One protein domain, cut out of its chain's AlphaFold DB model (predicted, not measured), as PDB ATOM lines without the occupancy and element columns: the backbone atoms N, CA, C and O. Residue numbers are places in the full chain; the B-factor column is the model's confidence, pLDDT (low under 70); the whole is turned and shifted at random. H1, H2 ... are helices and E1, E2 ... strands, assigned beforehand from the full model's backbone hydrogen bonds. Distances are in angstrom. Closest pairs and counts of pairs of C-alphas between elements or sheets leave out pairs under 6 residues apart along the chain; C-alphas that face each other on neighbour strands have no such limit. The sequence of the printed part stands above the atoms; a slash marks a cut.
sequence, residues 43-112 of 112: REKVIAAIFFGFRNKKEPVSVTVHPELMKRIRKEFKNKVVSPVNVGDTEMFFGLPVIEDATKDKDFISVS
ATOM      1  N   ARG A  43      20.994  23.318  86.705       87.81
ATOM      2  CA  ARG A  43      22.186  22.479  86.514       87.81
ATOM      3  C   ARG A  43      21.833  21.190  85.793       87.81
ATOM      4  O   ARG A  43      22.536  20.794  84.873       87.81
ATOM      5  N   GLU A  44      20.733  20.567  86.179       88.94
ATOM      6  CA  GLU A  44      20.229  19.330  85.601       88.94
ATOM      7  C   GLU A  44      19.875  19.527  84.127       88.94
ATOM      8  O   GLU A  44      20.214  18.680  83.306       88.94
ATOM      9  N   LYS A  45      19.281  20.672  83.769       89.69
ATOM     10  CA  LYS A  45      19.005  21.032  82.373       89.69
ATOM     11  C   LYS A  45      20.281  21.225  81.553       89.69
ATOM     12  O   LYS A  45      20.352  20.710  80.442       89.69
ATOM     13  N   VAL A  46      21.294  21.905  82.099       91.31
ATOM     14  CA  VAL A  46      22.604  22.067  81.435       91.31
ATOM     15  C   VAL A  46      23.268  20.707  81.213       91.31
ATOM     16  O   VAL A  46      23.681  20.390  80.101       91.31
ATOM     17  N   ILE A  47      23.315  19.872  82.252       91.38
ATOM     18  CA  ILE A  47      23.893  18.524  82.190       91.38
ATOM     19  C   ILE A  47      23.148  17.665  81.159       91.38
ATOM     20  O   ILE A  47      23.772  17.002  80.330       91.38
ATOM     21  N   ALA A  48      21.814  17.702  81.172       90.69
ATOM     22  CA  ALA A  48      20.993  16.988  80.207       90.69
ATOM     23  C   ALA A  48      21.272  17.461  78.775       90.69
ATOM     24  O   ALA A  48      21.476  16.619  77.905       90.69
ATOM     25  N   ALA A  49      21.336  18.774  78.526       90.25
ATOM     26  CA  ALA A  49      21.612  19.323  77.199       90.25
ATOM     27  C   ALA A  49      22.952  18.821  76.633       90.25
ATOM     28  O   ALA A  49      23.005  18.386  75.483       90.25
ATOM     29  N   ILE A  50      24.004  18.787  77.459       91.19
ATOM     30  CA  ILE A  50      25.312  18.244  77.069       91.19
ATOM     31  C   ILE A  50      25.222  16.750  76.735       91.19
ATOM     32  O   ILE A  50      25.646  16.335  75.656       91.19
ATOM     33  N   PHE A  51      24.623  15.934  77.609       91.12
ATOM     34  CA  PHE A  51      24.501  14.494  77.357       91.12
ATOM     35  C   PHE A  51      23.631  14.174  76.135       91.12
ATOM     36  O   PHE A  51      23.947  13.263  75.368       91.12
ATOM     37  N   PHE A  52      22.553  14.929  75.915       89.44
ATOM     38  CA  PHE A  52      21.758  14.823  74.692       89.44
ATOM     39  C   PHE A  52      22.573  15.213  73.456       89.44
ATOM     40  O   PHE A  52      22.449  14.558  72.422       89.44
ATOM     41  N   GLY A  53      23.431  16.228  73.566       87.81
ATOM     42  CA  GLY A  53      24.384  16.609  72.529       87.81
ATOM     43  C   GLY A  53      25.336  15.469  72.158       87.81
ATOM     44  O   GLY A  53      25.384  15.077  70.994       87.81
ATOM     45  N   PHE A  54      25.995  14.854  73.147       89.88
ATOM     46  CA  PHE A  54      26.864  13.682  72.938       89.88
ATOM     47  C   PHE A  54      26.138  12.514  72.285       89.88
ATOM     48  O   PHE A  54      26.700  11.820  71.447       89.88
ATOM     49  N   ARG A  55      24.866  12.299  72.624       88.44
ATOM     50  CA  ARG A  55      24.082  11.225  72.009       88.44
ATOM     51  C   ARG A  55      23.803  11.466  70.522       88.44
ATOM     52  O   ARG A  55      23.653  10.505  69.772       88.44
ATOM     53  N   ASN A  56      23.695  12.724  70.104       86.50
ATOM     54  CA  ASN A  56      23.332  13.095  68.737       86.50
ATOM     55  C   ASN A  56      24.549  13.315  67.821       86.50
ATOM     56  O   ASN A  56      24.376  13.437  66.608       86.50
ATOM     57  N   LYS A  57      25.766  13.356  68.375       82.44
ATOM     58  CA  LYS A  57      27.019  13.586  67.646       82.44
ATOM     59  C   LYS A  57      27.950  12.393  67.814       82.44
ATOM     60  O   LYS A  57      28.272  12.015  68.932       82.44
ATOM     61  N   LYS A  58      28.392  11.799  66.699       82.19
ATOM     62  CA  LYS A  58      29.330  10.660  66.734       82.19
ATOM     63  C   LYS A  58      30.681  11.044  67.339       82.19
ATOM     64  O   LYS A  58      31.250  10.255  68.080       82.19
ATOM     65  N   GLU A  59      31.159  12.243  67.024       87.94
ATOM     66  CA  GLU A  59      32.451  12.768  67.457       87.94
ATOM     67  C   GLU A  59      32.244  14.222  67.890       87.94
ATOM     68  O   GLU A  59      32.280  15.118  67.048       87.94
ATOM     69  N   PRO A  60      31.907  14.465  69.166       89.12
ATOM     70  CA  PRO A  60      31.685  15.815  69.651       89.12
ATOM     71  C   PRO A  60      33.029  16.526  69.866       89.12
ATOM     72  O   PRO A  60      33.953  15.954  70.445       89.12
ATOM     73  N   VAL A  61      33.138  17.767  69.392       92.00
ATOM     74  CA  VAL A  61      34.413  18.505  69.317       92.00
ATOM     75  C   VAL A  61      34.423  19.731  70.218       92.00
ATOM     76  O   VAL A  61      35.468  20.072  70.762       92.00
ATOM     77  N   SER A  62      33.282  20.394  70.405       93.25
ATOM     78  CA  SER A  62      33.190  21.602  71.231       93.25
ATOM     79  C   SER A  62      31.806  21.786  71.849       93.25
ATOM     80  O   SER A  62      30.804  21.250  71.369       93.25
ATOM     81  N   VAL A  63      31.746  22.587  72.910       93.56
ATOM     82  CA  VAL A  63      30.498  23.075  73.501       93.56
ATOM     83  C   VAL A  63      30.344  24.543  73.143       93.56
ATOM     84  O   VAL A  63      31.137  25.371  73.580       93.56
ATOM     85  N   THR A  64      29.312  24.877  72.376       93.94
ATOM     86  CA  THR A  64      28.999  26.266  72.036       93.94
ATOM     87  C   THR A  64      27.933  26.786  72.986       93.94
ATOM     88  O   THR A  64      26.871  26.180  73.128       93.94
ATOM     89  N   VAL A  65      28.206  27.903  73.651       93.88
ATOM     90  CA  VAL A  65      27.333  28.492  74.673       93.88
ATOM     91  C   VAL A  65      27.241  29.999  74.481       93.88
ATOM     92  O   VAL A  65      28.214  30.653  74.121       93.88
ATOM     93  N   HIS A  66      26.083  30.578  74.779       94.00
ATOM     94  CA  HIS A  66      25.962  32.031  74.839       94.00
ATOM     95  C   HIS A  66      26.729  32.628  76.047       94.00
ATOM     96  O   HIS A  66      26.576  32.123  77.165       94.00
ATOM     97  N   PRO A  67      27.485  33.740  75.902       93.81
ATOM     98  CA  PRO A  67      28.289  34.328  76.983       93.81
ATOM     99  C   PRO A  67      27.530  34.592  78.295       93.81
ATOM    100  O   PRO A  67      28.064  34.402  79.391       93.81
ATOM    101  N   GLU A  68      26.267  35.031  78.221       92.94
ATOM    102  CA  GLU A  68      25.442  35.253  79.421       92.94
ATOM    103  C   GLU A  68      25.104  33.944  80.145       92.94
ATOM    104  O   GLU A  68      25.188  33.885  81.377       92.94
ATOM    105  N   LEU A  69      24.800  32.877  79.397       91.31
ATOM    106  CA  LEU A  69      24.584  31.557  79.975       91.31
ATOM    107  C   LEU A  69      25.884  31.017  80.572       91.31
ATOM    108  O   LEU A  69      25.859  30.492  81.684       91.31
ATOM    109  N   MET A  70      27.028  31.221  79.907       93.62
ATOM    110  CA  MET A  70      28.323  30.766  80.419       93.62
ATOM    111  C   MET A  70      28.667  31.406  81.763       93.62
ATOM    112  O   MET A  70      29.091  30.723  82.696       93.62
ATOM    113  N   LYS A  71      28.416  32.711  81.920       93.38
ATOM    114  CA  LYS A  71      28.577  33.403  83.210       93.38
ATOM    115  C   LYS A  71      27.731  32.760  84.309       93.38
ATOM    116  O   LYS A  71      28.216  32.570  85.427       93.38
ATOM    117  N   ARG A  72      26.484  32.391  83.998       92.56
ATOM    118  CA  ARG A  72      25.604  31.687  84.940       92.56
ATOM    119  C   ARG A  72      26.122  30.284  85.254       92.56
ATOM    120  O   ARG A  72      26.170  29.927  86.428       92.56
ATOM    121  N   ILE A  73      26.584  29.533  84.253       92.75
ATOM    122  CA  ILE A  73      27.203  28.209  84.430       92.75
ATOM    123  C   ILE A  73      28.416  28.311  85.362       92.75
ATOM    124  O   ILE A  73      28.466  27.602  86.362       92.75
ATOM    125  N   ARG A  74      29.348  29.240  85.120       93.50
ATOM    126  CA  ARG A  74      30.529  29.450  85.980       93.50
ATOM    127  C   ARG A  74      30.150  29.740  87.434       93.50
ATOM    128  O   ARG A  74      30.805  29.249  88.352       93.50
ATOM    129  N   LYS A  75      29.082  30.511  87.662       92.19
ATOM    130  CA  LYS A  75      28.571  30.809  89.009       92.19
ATOM    131  C   LYS A  75      27.942  29.580  89.668       92.19
ATOM    132  O   LYS A  75      28.267  29.270  90.811       92.19
ATOM    133  N   GLU A  76      27.057  28.890  88.958       89.88
ATOM    134  CA  GLU A  76      26.277  27.768  89.488       89.88
ATOM    135  C   GLU A  76      27.111  26.507  89.700       89.88
ATOM    136  O   GLU A  76      26.905  25.764  90.658       89.88
ATOM    137  N   PHE A  77      28.082  26.266  88.829       90.56
ATOM    138  CA  PHE A  77      28.945  25.096  88.895       90.56
ATOM    139  C   PHE A  77      30.224  25.342  89.702       90.56
ATOM    140  O   PHE A  77      31.052  24.443  89.814       90.56
ATOM    141  N   LYS A  78      30.392  26.522  90.314       87.56
ATOM    142  CA  LYS A  78      31.568  26.836  91.132       87.56
ATOM    143  C   LYS A  78      31.774  25.784  92.229       87.56
ATOM    144  O   LYS A  78      30.843  25.440  92.960       87.56
ATOM    145  N   ASN A  79      33.012  25.302  92.366       84.19
ATOM    146  CA  ASN A  79      33.418  24.269  93.330       84.19
ATOM    147  C   ASN A  79      32.685  22.922  93.159       84.19
ATOM    148  O   ASN A  79      32.525  22.173  94.125       84.19
ATOM    149  N   LYS A  80      32.193  22.615  91.954       84.56
ATOM    150  CA  LYS A  80      31.609  21.312  91.619       84.56
ATOM    151  C   LYS A  80      32.564  20.521  90.740       84.56
ATOM    152  O   LYS A  80      33.332  21.093  89.984       84.56
ATOM    153  N   VAL A  81      32.464  19.195  90.807       82.62
ATOM    154  CA  VAL A  81      33.309  18.275  90.023       82.62
ATOM    155  C   VAL A  81      33.162  18.511  88.517       82.62
ATOM    156  O   VAL A  81      34.125  18.394  87.774       82.62
ATOM    157  N   VAL A  82      31.960  18.878  88.074       85.44
ATOM    158  CA  VAL A  82      31.645  19.150  86.664       85.44
ATOM    159  C   VAL A  82      31.720  20.644  86.328       85.44
ATOM    160  O   VAL A  82      31.011  21.110  85.442       85.44
ATOM    161  N   SER A  83      32.516  21.429  87.062       90.75
ATOM    162  CA  SER A  83      32.721  22.843  86.741       90.75
ATOM    163  C   SER A  83      33.508  23.018  85.443       90.75
ATOM    164  O   SER A  83      34.388  22.202  85.169       90.75
ATOM    165  N   PRO A  84      33.268  24.099  84.682       92.56
ATOM    166  CA  PRO A  84      34.207  24.521  83.652       92.56
ATOM    167  C   PRO A  84      35.600  24.718  84.263       92.56
ATOM    168  O   PRO A  84      35.718  25.274  85.360       92.56
ATOM    169  N   VAL A  85      36.638  24.231  83.588       92.31
ATOM    170  CA  VAL A  85      38.032  24.312  84.042       92.31
ATOM    171  C   VAL A  85      38.915  24.840  82.924       92.31
ATOM    172  O   VAL A  85      38.804  24.405  81.784       92.31
ATOM    173  N   ASN A  86      39.820  25.756  83.250       91.69
ATOM    174  CA  ASN A  86      40.808  26.232  82.287       91.69
ATOM    175  C   ASN A  86      41.960  25.230  82.196       91.69
ATOM    176  O   ASN A  86      42.581  24.899  83.207       91.69
ATOM    177  N   VAL A  87      42.241  24.763  80.984       89.94
ATOM    178  CA  VAL A  87      43.381  23.906  80.658       89.94
ATOM    179  C   VAL A  87      44.233  24.660  79.640       89.94
ATOM    180  O   VAL A  87      43.880  24.757  78.466       89.94
ATOM    181  N   GLY A  88      45.336  25.246  80.110       89.06
ATOM    182  CA  GLY A  88      46.109  26.208  79.321       89.06
ATOM    183  C   GLY A  88      45.276  27.455  79.019       89.06
ATOM    184  O   GLY A  88      44.689  28.035  79.931       89.06
ATOM    185  N   ASP A  89      45.189  27.815  77.739       90.44
ATOM    186  CA  ASP A  89      44.443  28.990  77.263       90.44
ATOM    187  C   ASP A  89      42.983  28.677  76.890       90.44
ATOM    188  O   ASP A  89      42.265  29.540  76.390       90.44
ATOM    189  N   THR A  90      42.531  27.433  77.090       90.88
ATOM    190  CA  THR A  90      41.187  26.984  76.700       90.88
ATOM    191  C   THR A  90      40.352  26.620  77.922       90.88
ATOM    192  O   THR A  90      40.784  25.845  78.777       90.88
ATOM    193  N   GLU A  91      39.129  27.147  78.000       93.38
ATOM    194  CA  GLU A  91      38.149  26.695  78.988       93.38
ATOM    195  C   GLU A  91      37.487  25.410  78.494       93.38
ATOM    196  O   GLU A  91      36.965  25.338  77.383       93.38
ATOM    197  N   MET A  92      37.510  24.385  79.336       93.25
ATOM    198  CA  MET A  92      36.965  23.068  79.058       93.25
ATOM    199  C   MET A  92      35.707  22.844  79.891       93.25
ATOM    200  O   MET A  92      35.681  23.125  81.091       93.25
ATOM    201  N   PHE A  93      34.680  22.265  79.284       93.81
ATOM    202  CA  PHE A  93      33.449  21.867  79.951       93.81
ATOM    203  C   PHE A  93      33.021  20.488  79.459       93.81
ATOM    204  O   PHE A  93      32.961  20.239  78.258       93.81
ATOM    205  N   PHE A  94      32.775  19.558  80.390       91.19
ATOM    206  CA  PHE A  94      32.488  18.151  80.066       91.19
ATOM    207  C   PHE A  94      33.528  17.501  79.129       91.19
ATOM    208  O   PHE A  94      33.198  16.650  78.310       91.19
ATOM    209  N   GLY A  95      34.799  17.898  79.262       89.50
ATOM    210  CA  GLY A  95      35.900  17.371  78.452       89.50
ATOM    211  C   GLY A  95      36.013  17.970  77.050       89.50
ATOM    212  O   GLY A  95      36.877  17.539  76.296       89.50
ATOM    213  N   LEU A  96      35.202  18.976  76.712       93.19
ATOM    214  CA  LEU A  96      35.255  19.674  75.431       93.19
ATOM    215  C   LEU A  96      35.607  21.155  75.591       93.19
ATOM    216  O   LEU A  96      35.217  21.756  76.592       93.19
ATOM    217  N   PRO A  97      36.287  21.763  74.607       95.50
ATOM    218  CA  PRO A  97      36.526  23.197  74.581       95.50
ATOM    219  C   PRO A  97      35.209  23.973  74.490       95.50
ATOM    220  O   PRO A  97      34.305  23.614  73.727       95.50
ATOM    221  N   VAL A  98      35.114  25.049  75.265       95.19
ATOM    222  CA  VAL A  98      33.977  25.971  75.269       95.19
ATOM    223  C   VAL A  98      34.197  27.064  74.230       95.19
ATOM    224  O   VAL A  98      35.236  27.720  74.209       95.19
ATOM    225  N   ILE A  99      33.189  27.288  73.392       94.38
ATOM    226  CA  ILE A  99      33.126  28.396  72.440       94.38
ATOM    227  C   ILE A  99      31.983  29.309  72.870       94.38
ATOM    228  O   ILE A  99      30.817  28.910  72.867       94.38
ATOM    229  N   GLU A 100      32.312  30.542  73.245       92.94
ATOM    230  CA  GLU A 100      31.308  31.553  73.561       92.94
ATOM    231  C   GLU A 100      30.833  32.263  72.281       92.94
ATOM    232  O   GLU A 100      31.623  32.927  71.611       92.94
ATOM    233  N   ASP A 101      29.543  32.147  71.948       90.94
ATOM    234  CA  ASP A 101      28.940  32.775  70.762       90.94
ATOM    235  C   ASP A 101      27.790  33.719  71.153       90.94
ATOM    236  O   ASP A 101      26.705  33.295  71.557       90.94
ATOM    237  N   ALA A 102      28.040  35.027  71.031       90.00
ATOM    238  CA  ALA A 102      27.084  36.088  71.357       90.00
ATOM    239  C   ALA A 102      25.984  36.284  70.298       90.00
ATOM    240  O   ALA A 102      25.058  37.058  70.520       90.00
ATOM    241  N   THR A 103      26.081  35.625  69.139       91.19
ATOM    242  CA  THR A 103      25.066  35.733  68.076       91.19
ATOM    243  C   THR A 103      23.835  34.865  68.339       91.19
ATOM    244  O   THR A 103      22.828  34.985  67.641       91.19
ATOM    245  N   LYS A 104      23.915  33.973  69.331       89.44
ATOM    246  CA  LYS A 104      22.869  33.014  69.693       89.44
ATOM    247  C   LYS A 104      21.951  33.559  70.782       89.44
ATOM    248  O   LYS A 104      22.232  34.571  71.415       89.44
ATOM    249  N   ASP A 105      20.848  32.857  71.014       88.81
ATOM    250  CA  ASP A 105      19.919  33.208  72.088       88.81
ATOM    251  C   ASP A 105      20.583  33.096  73.464       88.81
ATOM    252  O   ASP A 105      21.470  32.271  73.683       88.81
ATOM    253  N   LYS A 106      20.100  33.885  74.426       87.19
ATOM    254  CA  LYS A 106      20.698  33.992  75.767       87.19
ATOM    255  C   LYS A 106      20.796  32.672  76.527       87.19
ATOM    256  O   LYS A 106      21.717  32.519  77.322       87.19
ATOM    257  N   ASP A 107      19.892  31.738  76.241       86.12
ATOM    258  CA  ASP A 107      19.803  30.414  76.865       86.12
ATOM    259  C   ASP A 107      20.373  29.294  75.974       86.12
ATOM    260  O   ASP A 107      20.137  28.109  76.211       86.12
ATOM    261  N   PHE A 108      21.118  29.651  74.924       88.12
ATOM    262  CA  PHE A 108      21.640  28.694  73.959       88.12
ATOM    263  C   PHE A 108      22.856  27.927  74.492       88.12
ATOM    264  O   PHE A 108      23.860  28.513  74.911       88.12
ATOM    265  N   ILE A 109      22.771  26.600  74.397       89.94
ATOM    266  CA  ILE A 109      23.866  25.653  74.604       89.94
ATOM    267  C   ILE A 109      23.744  24.517  73.589       89.94
ATOM    268  O   ILE A 109      22.669  23.943  73.412       89.94
ATOM    269  N   SER A 110      24.844  24.172  72.927       90.56
ATOM    270  CA  SER A 110      24.900  23.046  72.001       90.56
ATOM    271  C   SER A 110      26.241  22.325  72.069       90.56
ATOM    272  O   SER A 110      27.265  22.894  72.443       90.56
ATOM    273  N   VAL A 111      26.224  21.045  71.701       90.75
ATOM    274  CA  VAL A 111      27.437  20.260  71.461       90.75
ATOM    275  C   VAL A 111      27.589  20.095  69.957       90.75
ATOM    276  O   VAL A 111      26.650  19.646  69.285       90.75
ATOM    277  N   SER A 112      28.748  20.488  69.438       86.44
ATOM    278  CA  SER A 112      29.061  20.445  68.008       86.44
ATOM    279  C   SER A 112      29.816  19.187  67.629       86.44
ATOM    280  O   SER A 112      30.730  18.797  68.387       86.44
TER     281      SER A 112
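This is residues 43 to 112 of the 112 residues of an uncharacterized protein of Prosthecochloris sp (UniProt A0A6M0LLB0). A small, twisted sheet of five short strands forms a wall, with helix H2 over one face and helix H1 packed on its edge strand E5, only grazing the sheet; the hairpin of E2 and E3 forms the far end of the sheet from H1. The first residue of H1 comes near the last residue of H2. The printed part has 70 residues, with named elements in the order H1, E1, H2, E2, E3, E4, E5, and its mixed sheet runs E2, E3, E4, E1, E5, with E4 and E1 parallel and the other neighbours antiparallel. The class is mixed, helices and strands; the whole is compact and rounded, with a radius of gyration of the C-alphas of 11.2 A and spans of 29 by 26 by 24 A.

Start with H1, residues 43 to 56, which is on the sheet but only grazes it, with residues 46 to 56. Its closest C-alphas to E5, residues 109 to 111, are those of Gly 53 and Val 111, 4.9 A apart. Next look at E1, residues 63 to 65, antiparallel to E5 at 164 degrees; N 64 and O 110 are within hydrogen-bond range at 2.9 A. H2, residues 67 to 76, is on the sheet at a height over the sheet of 9.3 A. It lies only just over E4, residues 96 to 100, with 3 of its C-alphas falling on that strand, and runs along it at 4 degrees on the local plane. H1 and H2 are close but not clearly touching: their closest C-alphas, of Arg 43 and Glu 76, are 7.3 A apart, and they run opposite ways at a steep tilt of 59 degrees. In both helices every O i to N i+4 pair is within hydrogen-bond range. E2, residues 85 to 87, and E3, residues 90 to 93, form a hairpin, with N 85 and O 92 at 2.9 A. E3 and E4 form another, with N 93 and O 96 at 2.8 A. E4 is parallel to E1 at 23 degrees, with N 99 and O 63 at 2.8 A. E2, E3 and E4 make a meander, each strand the antiparallel neighbour of the one before. E1, H2 and E2 make a split strand-helix-strand unit, two strands running the same way with E3 and E4 between them in the sheet; its crossover is right-handed.

Find C-alpha 43 at (22.186, 22.479, 86.514); from there H1 runs 20.1 A to C-alpha 56. H2 runs 14.3 A from C-alpha 67 at (28.289, 34.328, 76.983). E4, the longest strand, spans 12.7 A. E5 ends at C-alpha 111 at (27.437, 20.260, 71.461).

The two C-alphas farthest apart, of Lys 58 and Asn 79, are 30.2 A from each other. The printed part has no cut, and none of its links is long. The sheet is only just strongly twisted, its C-alphas lying up to 4.4 A off its best plane. The mean pLDDT of the printed part is 90.4, and no printed residue is under 70.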